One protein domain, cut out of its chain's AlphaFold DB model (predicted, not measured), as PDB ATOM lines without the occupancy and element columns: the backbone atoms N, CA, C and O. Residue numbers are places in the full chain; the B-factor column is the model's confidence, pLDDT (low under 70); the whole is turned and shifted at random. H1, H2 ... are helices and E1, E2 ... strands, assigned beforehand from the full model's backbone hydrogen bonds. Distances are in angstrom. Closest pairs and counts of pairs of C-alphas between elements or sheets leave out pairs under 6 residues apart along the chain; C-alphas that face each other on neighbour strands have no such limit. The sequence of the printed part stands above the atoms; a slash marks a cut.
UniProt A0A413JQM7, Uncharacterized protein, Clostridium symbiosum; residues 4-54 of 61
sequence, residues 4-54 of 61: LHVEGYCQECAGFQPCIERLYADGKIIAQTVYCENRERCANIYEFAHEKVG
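AT A GLANCE: This is residues 4 to 54 of the 61 residues of an uncharacterized protein of Clostridium symbiosum (UniProt A0A413JQM7). A long hairpin of strands E2 and E3, with short E1 beside E3, leads at its open end into helix H1, which extends away from the sheet and makes the whole a rod. The printed part has 51 residues, with E1, E2, E3 and then H1 along the chain; the class is mixed, helices and strands. The mixed sheet runs E1, E3, E2. The whole is loose, with a radius of gyration of the C-alphas of 13.4 A, and spans 45 by 20 by 13 A.

IN THESE COORDINATES: Find C-alpha 4 at (-9.779, -0.468, -53.772), where E1, residues 4 to 6, begins its 6.6 A. E2, residues 18 to 25, runs 23.0 A. E3, residues 28 to 36, runs 23.5 A and bends by 55 degrees at residue 31. H1, residues 39 to 52, runs 19.9 A to C-alpha 52 at (9.127, -21.810, -48.616).

HOW THE PARTS SIT: Inner strand E3 is antiparallel to E2 at 158 degrees; N 21 and O 33, 2.9 A apart, are within hydrogen-bond range. E1 is parallel to E3 at 7 degrees, with N 34 and O 5 at 2.8 A. H1, with every O i to N i+4 pair within range, is not on the sheet; its closest C-alphas to E3 are Cys 42 and Cys 36, 7.2 A.

THE WHOLE: The farthest C-alphas, Asp 26 and Gly 54, are 45.3 A apart. The printed part has no cut; E1 to E2 is a long link. Residues 14 to 16 and 51 to 54 have pLDDT under 70.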
ATOM      1  N   LEU A   4      -9.499   0.957 -53.967       86.00
ATOM      2  CA  LEU A   4      -9.779  -0.468 -53.772       86.00
ATOM      3  C   LEU A   4      -8.503  -1.172 -53.317       86.00
ATOM      4  O   LEU A   4      -7.566  -1.339 -54.097       86.00
ATOM      5  N   HIS A   5      -8.516  -1.649 -52.077       87.12
ATOM      6  CA  HIS A   5      -7.461  -2.477 -51.517       87.12
ATOM      7  C   HIS A   5      -7.907  -3.939 -51.466       87.12
ATOM      8  O   HIS A   5      -9.003  -4.240 -50.996       87.12
ATOM      9  N   VAL A   6      -7.061  -4.853 -51.937       82.56
ATOM     10  CA  VAL A   6      -7.274  -6.298 -51.804       82.56
ATOM     11  C   VAL A   6      -6.087  -6.868 -51.053       82.56
ATOM     12  O   VAL A   6      -4.951  -6.742 -51.504       82.56
ATOM     13  N   GLU A   7      -6.358  -7.491 -49.915       82.06
ATOM     14  CA  GLU A   7      -5.326  -8.094 -49.077       82.06
ATOM     15  C   GLU A   7      -4.674  -9.298 -49.779       82.06
ATOM     16  O   GLU A   7      -5.363 -10.214 -50.236       82.06
ATOM     17  N   GLY A   8      -3.339  -9.319 -49.851       75.19
ATOM     18  CA  GLY A   8      -2.584 -10.331 -50.608       75.19
ATOM     19  C   GLY A   8      -2.818 -11.767 -50.124       75.19
ATOM     20  O   GLY A   8      -2.985 -12.675 -50.937       75.19
ATOM     21  N   TYR A   9      -2.968 -11.959 -48.808       75.81
ATOM     22  CA  TYR A   9      -3.218 -13.274 -48.204       75.81
ATOM     23  C   TYR A   9      -4.546 -13.917 -48.628       75.81
ATOM     24  O   TYR A   9      -4.777 -15.098 -48.368       75.81
ATOM     25  N   CYS A  10      -5.440 -13.168 -49.277       74.94
ATOM     26  CA  CYS A  10      -6.671 -13.722 -49.818       74.94
ATOM     27  C   CYS A  10      -6.492 -14.508 -51.113       74.94
ATOM     28  O   CYS A  10      -7.326 -15.365 -51.399       74.94
ATOM     29  N   GLN A  11      -5.450 -14.228 -51.899       72.81
ATOM     30  CA  GLN A  11      -5.293 -14.837 -53.223       72.81
ATOM     31  C   GLN A  11      -4.958 -16.332 -53.151       72.81
ATOM     32  O   GLN A  11      -5.334 -17.086 -54.044       72.81
ATOM     33  N   GLU A  12      -4.312 -16.768 -52.068       71.56
ATOM     34  CA  GLU A  12      -3.793 -18.135 -51.915       71.56
ATOM     35  C   GLU A  12      -4.510 -18.951 -50.825       71.56
ATOM     36  O   GLU A  12      -4.137 -20.084 -50.513       71.56
ATOM     37  N   CYS A  13      -5.570 -18.404 -50.227       78.25
ATOM     38  CA  CYS A  13      -6.272 -19.073 -49.139       78.25
ATOM     39  C   CYS A  13      -7.293 -20.094 -49.669       78.25
ATOM     40  O   CYS A  13      -8.325 -19.728 -50.226       78.25
ATOM     41  N   ALA A  14      -7.070 -21.387 -49.402       69.62
ATOM     42  CA  ALA A  14      -7.990 -22.475 -49.776       69.62
ATOM     43  C   ALA A  14      -9.407 -22.363 -49.157       69.62
ATOM     44  O   ALA A  14     -10.318 -23.081 -49.560       69.62
ATOM     45  N   GLY A  15      -9.598 -21.474 -48.173       65.75
ATOM     46  CA  GLY A  15     -10.881 -21.135 -47.547       65.75
ATOM     47  C   GLY A  15     -11.327 -19.706 -47.855       65.75
ATOM     48  O   GLY A  15     -11.758 -19.001 -46.944       65.75
ATOM     49  N   PHE A  16     -11.151 -19.256 -49.101       68.19
ATOM     50  CA  PHE A  16     -11.490 -17.902 -49.534       68.19
ATOM     51  C   PHE A  16     -12.967 -17.575 -49.264       68.19
ATOM     52  O   PHE A  16     -13.875 -18.071 -49.931       68.19
ATOM     53  N   GLN A  17     -13.192 -16.709 -48.277       79.06
ATOM     54  CA  GLN A  17     -14.485 -16.116 -47.952       79.06
ATOM     55  C   GLN A  17     -14.295 -14.595 -47.911       79.06
ATOM     56  O   GLN A  17     -13.802 -14.075 -46.904       79.06
ATOM     57  N   PRO A  18     -14.594 -13.885 -49.015       82.44
ATOM     58  CA  PRO A  18     -14.317 -12.464 -49.117       82.44
ATOM     59  C   PRO A  18     -15.292 -11.660 -48.262       82.44
ATOM     60  O   PRO A  18     -16.510 -11.745 -48.413       82.44
ATOM     61  N   CYS A  19     -14.731 -10.818 -47.411       87.44
ATOM     62  CA  CYS A  19     -15.419  -9.766 -46.691       87.44
ATOM     63  C   CYS A  19     -15.051  -8.412 -47.301       87.44
ATOM     64  O   CYS A  19     -13.946  -8.214 -47.808       87.44
ATOM     65  N   ILE A  20     -15.994  -7.474 -47.249       90.62
ATOM     66  CA  ILE A  20     -15.831  -6.137 -47.815       90.62
ATOM     67  C   ILE A  20     -16.051  -5.119 -46.706       90.62
ATOM     68  O   ILE A  20     -17.172  -4.962 -46.218       90.62
ATOM     69  N   GLU A  21     -15.000  -4.386 -46.360       91.69
ATOM     70  CA  GLU A  21     -15.098  -3.191 -45.530       91.69
ATOM     71  C   GLU A  21     -15.167  -1.955 -46.428       91.69
ATOM     72  O   GLU A  21     -14.502  -1.878 -47.463       91.69
ATOM     73  N   ARG A  22     -16.020  -0.993 -46.073       94.50
ATOM     74  CA  ARG A  22     -16.216   0.237 -46.848       94.50
ATOM     75  C   ARG A  22     -16.045   1.432 -45.934       94.50
ATOM     76  O   ARG A  22     -16.736   1.534 -44.922       94.50
ATOM     77  N   LEU A  23     -15.181   2.352 -46.337       92.75
ATOM     78  CA  LEU A  23     -15.033   3.645 -45.693       92.75
ATOM     79  C   LEU A  23     -15.935   4.657 -46.396       92.75
ATOM     80  O   LEU A  23     -15.846   4.844 -47.614       92.75
ATOM     81  N   TYR A  24     -16.789   5.316 -45.618       93.06
ATOM     82  CA  TYR A  24     -17.715   6.326 -46.114       93.06
ATOM     83  C   TYR A  24     -17.299   7.724 -45.651       93.06
ATOM     84  O   TYR A  24     -17.001   7.922 -44.476       93.06
ATOM     85  N   ALA A  25     -17.343   8.697 -46.560       92.75
ATOM     86  CA  ALA A  25     -17.258  10.124 -46.258       92.75
ATOM     87  C   ALA A  25     -18.278  10.879 -47.119       92.75
ATOM     88  O   ALA A  25     -18.470  10.551 -48.290       92.75
ATOM     89  N   ASP A  26     -18.988  11.840 -46.525       93.44
ATOM     90  CA  ASP A  26     -20.071  12.598 -47.175       93.44
ATOM     91  C   ASP A  26     -21.122  11.716 -47.880       93.44
ATOM     92  O   ASP A  26     -21.587  12.009 -48.984       93.44
ATOM     93  N   GLY A  27     -21.471  10.579 -47.265       91.12
ATOM     94  CA  GLY A  27     -22.440   9.621 -47.814       91.12
ATOM     95  C   GLY A  27     -21.949   8.844 -49.041       91.12
ATOM     96  O   GLY A  27     -22.722   8.105 -49.650       91.12
ATOM     97  N   LYS A  28     -20.674   8.984 -49.411       91.50
ATOM     98  CA  LYS A  28     -20.046   8.288 -50.537       91.50
ATOM     99  C   LYS A  28     -19.006   7.304 -50.028       91.50
ATOM    100  O   LYS A  28     -18.347   7.550 -49.023       91.50
ATOM    101  N   ILE A  29     -18.835   6.201 -50.748       91.56
ATOM    102  CA  ILE A  29     -17.722   5.280 -50.514       91.56
ATOM    103  C   ILE A  29     -16.455   5.958 -51.032       91.56
ATOM    104  O   ILE A  29     -16.387   6.299 -52.214       91.56
ATOM    105  N   ILE A  30     -15.475   6.156 -50.156       93.69
ATOM    106  CA  ILE A  30     -14.173   6.731 -50.518       93.69
ATOM    107  C   ILE A  30     -13.076   5.669 -50.615       93.69
ATOM    108  O   ILE A  30     -12.178   5.813 -51.441       93.69
ATOM    109  N   ALA A  31     -13.199   4.579 -49.854       92.38
ATOM    110  CA  ALA A  31     -12.311   3.427 -49.935       92.38
ATOM    111  C   ALA A  31     -13.070   2.120 -49.679       92.38
ATOM    112  O   ALA A  31     -14.090   2.094 -48.978       92.38
ATOM    113  N   GLN A  32     -12.567   1.036 -50.251       93.12
ATOM    114  CA  GLN A  32     -13.070  -0.315 -50.074       93.12
ATOM    115  C   GLN A  32     -11.899  -1.271 -49.865       93.12
ATOM    116  O   GLN A  32     -10.980  -1.304 -50.678       93.12
ATOM    117  N   THR A  33     -11.977  -2.084 -48.816       90.06
ATOM    118  CA  THR A  33     -10.980  -3.114 -48.517       90.06
ATOM    119  C   THR A  33     -11.625  -4.487 -48.617       90.06
ATOM    120  O   THR A  33     -12.600  -4.778 -47.919       90.06
ATOM    121  N   VAL A  34     -11.080  -5.334 -49.485       87.94
ATOM    122  CA  VAL A  34     -11.435  -6.748 -49.603       87.94
ATOM    123  C   VAL A  34     -10.435  -7.557 -48.788       87.94
ATOM    124  O   VAL A  34      -9.234  -7.523 -49.054       87.94
ATOM    125  N   TYR A  35     -10.941  -8.289 -47.804       85.38
ATOM    126  CA  TYR A  35     -10.154  -9.160 -46.931       85.38
ATOM    127  C   TYR A  35     -10.846 -10.515 -46.769       85.38
ATOM    128  O   TYR A  35     -11.976 -10.693 -47.212       85.38
ATOM    129  N   CYS A  36     -10.187 -11.478 -46.130       86.81
ATOM    130  CA  CYS A  36     -10.741 -12.816 -45.930       86.81
ATOM    131  C   CYS A  36     -11.207 -12.973 -44.490       86.81
ATOM    132  O   CYS A  36     -10.487 -12.582 -43.574       86.81
ATOM    133  N   GLU A  37     -12.390 -13.558 -44.297       82.69
ATOM    134  CA  GLU A  37     -13.007 -13.755 -42.976       82.69
ATOM    135  C   GLU A  37     -12.030 -14.405 -41.981       82.69
ATOM    136  O   GLU A  37     -11.817 -13.913 -40.874       82.69
ATOM    137  N   ASN A  38     -11.335 -15.453 -42.428       82.94
ATOM    138  CA  ASN A  38     -10.358 -16.194 -41.639       82.94
ATOM    139  C   ASN A  38      -8.945 -15.596 -41.756       82.94
ATOM    140  O   ASN A  38      -8.026 -16.277 -42.217       82.94
ATOM    141  N   ARG A  39      -8.771 -14.327 -41.352       79.62
ATOM    142  CA  ARG A  39      -7.507 -13.572 -41.511       79.62
ATOM    143  C   ARG A  39      -6.280 -14.332 -41.013       79.62
ATOM    144  O   ARG A  39      -5.338 -14.496 -41.771       79.62
ATOM    145  N   GLU A  40      -6.312 -14.837 -39.780       82.00
ATOM    146  CA  GLU A  40      -5.178 -15.554 -39.174       82.00
ATOM    147  C   GLU A  40      -4.808 -16.816 -39.964       82.00
ATOM    148  O   GLU A  40      -3.654 -17.029 -40.322       82.00
ATOM    149  N   ARG A  41      -5.806 -17.633 -40.321       82.25
ATOM    150  CA  ARG A  41      -5.587 -18.858 -41.098       82.25
ATOM    151  C   ARG A  41      -5.033 -18.553 -42.487       82.25
ATOM    152  O   ARG A  41      -4.127 -19.247 -42.939       82.25
ATOM    153  N   CYS A  42      -5.588 -17.554 -43.168       83.31
ATOM    154  CA  CYS A  42      -5.145 -17.181 -44.505       83.31
ATOM    155  C   CYS A  42      -3.756 -16.527 -44.485       83.31
ATOM    156  O   CYS A  42      -2.948 -16.839 -45.353       83.31
ATOM    157  N   ALA A  43      -3.445 -15.701 -43.478       81.50
ATOM    158  CA  ALA A  43      -2.113 -15.137 -43.280       81.50
ATOM    159  C   ALA A  43      -1.069 -16.239 -43.053       81.50
ATOM    160  O   ALA A  43      -0.072 -16.267 -43.761       81.50
ATOM    161  N   ASN A  44      -1.348 -17.217 -42.184       83.69
ATOM    162  CA  ASN A  44      -0.436 -18.339 -41.935       83.69
ATOM    163  C   ASN A  44      -0.197 -19.203 -43.190       83.69
ATOM    164  O   ASN A  44       0.912 -19.686 -43.410       83.69
ATOM    165  N   ILE A  45      -1.230 -19.422 -44.018       82.00
ATOM    166  CA  ILE A  45      -1.089 -20.143 -45.296       82.00
ATOM    167  C   ILE A  45      -0.222 -19.341 -46.267       82.00
ATOM    168  O   ILE A  45       0.683 -19.912 -46.869       82.00
ATOM    169  N   TYR A  46      -0.490 -18.043 -46.397       82.25
ATOM    170  CA  TYR A  46       0.261 -17.139 -47.263       82.25
ATOM    171  C   TYR A  46       1.732 -17.060 -46.841       82.25
ATOM    172  O   TYR A  46       2.623 -17.244 -47.665       82.25
ATOM    173  N   GLU A  47       2.007 -16.882 -45.547       82.19
ATOM    174  CA  GLU A  47       3.368 -16.909 -45.011       82.19
ATOM    175  C   GLU A  47       4.042 -18.251 -45.287       82.19
ATOM    176  O   GLU A  47       5.153 -18.273 -45.798       82.19
ATOM    177  N   PHE A  48       3.375 -19.382 -45.059       81.56
ATOM    178  CA  PHE A  48       3.956 -20.692 -45.357       81.56
ATOM    179  C   PHE A  48       4.245 -20.903 -46.853       81.56
ATOM    180  O   PHE A  48       5.284 -21.470 -47.204       81.56
ATOM    181  N   ALA A  49       3.336 -20.470 -47.729       77.38
ATOM    182  CA  ALA A  49       3.491 -20.564 -49.176       77.38
ATOM    183  C   ALA A  49       4.659 -19.698 -49.668       77.38
ATOM    184  O   ALA A  49       5.488 -20.173 -50.443       77.38
ATOM    185  N   HIS A  50       4.781 -18.472 -49.157       75.31
ATOM    186  CA  HIS A  50       5.808 -17.518 -49.576       75.31
ATOM    187  C   HIS A  50       7.157 -17.676 -48.849       75.31
ATOM    188  O   HIS A  50       8.196 -17.385 -49.439       75.31
ATOM    189  N   GLU A  51       7.195 -18.186 -47.614       69.75
ATOM    190  CA  GLU A  51       8.439 -18.430 -46.866       69.75
ATOM    191  C   GLU A  51       9.196 -19.655 -47.412       69.75
ATOM    192  O   GLU A  51      10.430 -19.678 -47.422       69.75
ATOM    193  N   LYS A  52       8.488 -20.656 -47.959       55.50
ATOM    194  CA  LYS A  52       9.127 -21.810 -48.616       55.50
ATOM    195  C   LYS A  52       9.882 -21.453 -49.896       55.50
ATOM    196  O   LYS A  52      10.880 -22.099 -50.196       55.50
ATOM    197  N   VAL A  53       9.490 -20.386 -50.588       53.97
ATOM    198  CA  VAL A  53      10.171 -19.926 -51.812       53.97
ATOM    199  C   VAL A  53      11.532 -19.278 -51.499       53.97
ATOM    200  O   VAL A  53      12.411 -19.240 -52.355       53.97
ATOM    201  N   GLY A  54      11.761 -18.825 -50.259       49.00
ATOM    202  CA  GLY A  54      13.019 -18.190 -49.844       49.00
ATOM    203  C   GLY A  54      14.107 -19.137 -49.316       49.00
ATOM    204  O   GLY A  54      15.245 -18.702 -49.156       49.00
TER     205      GLY A  54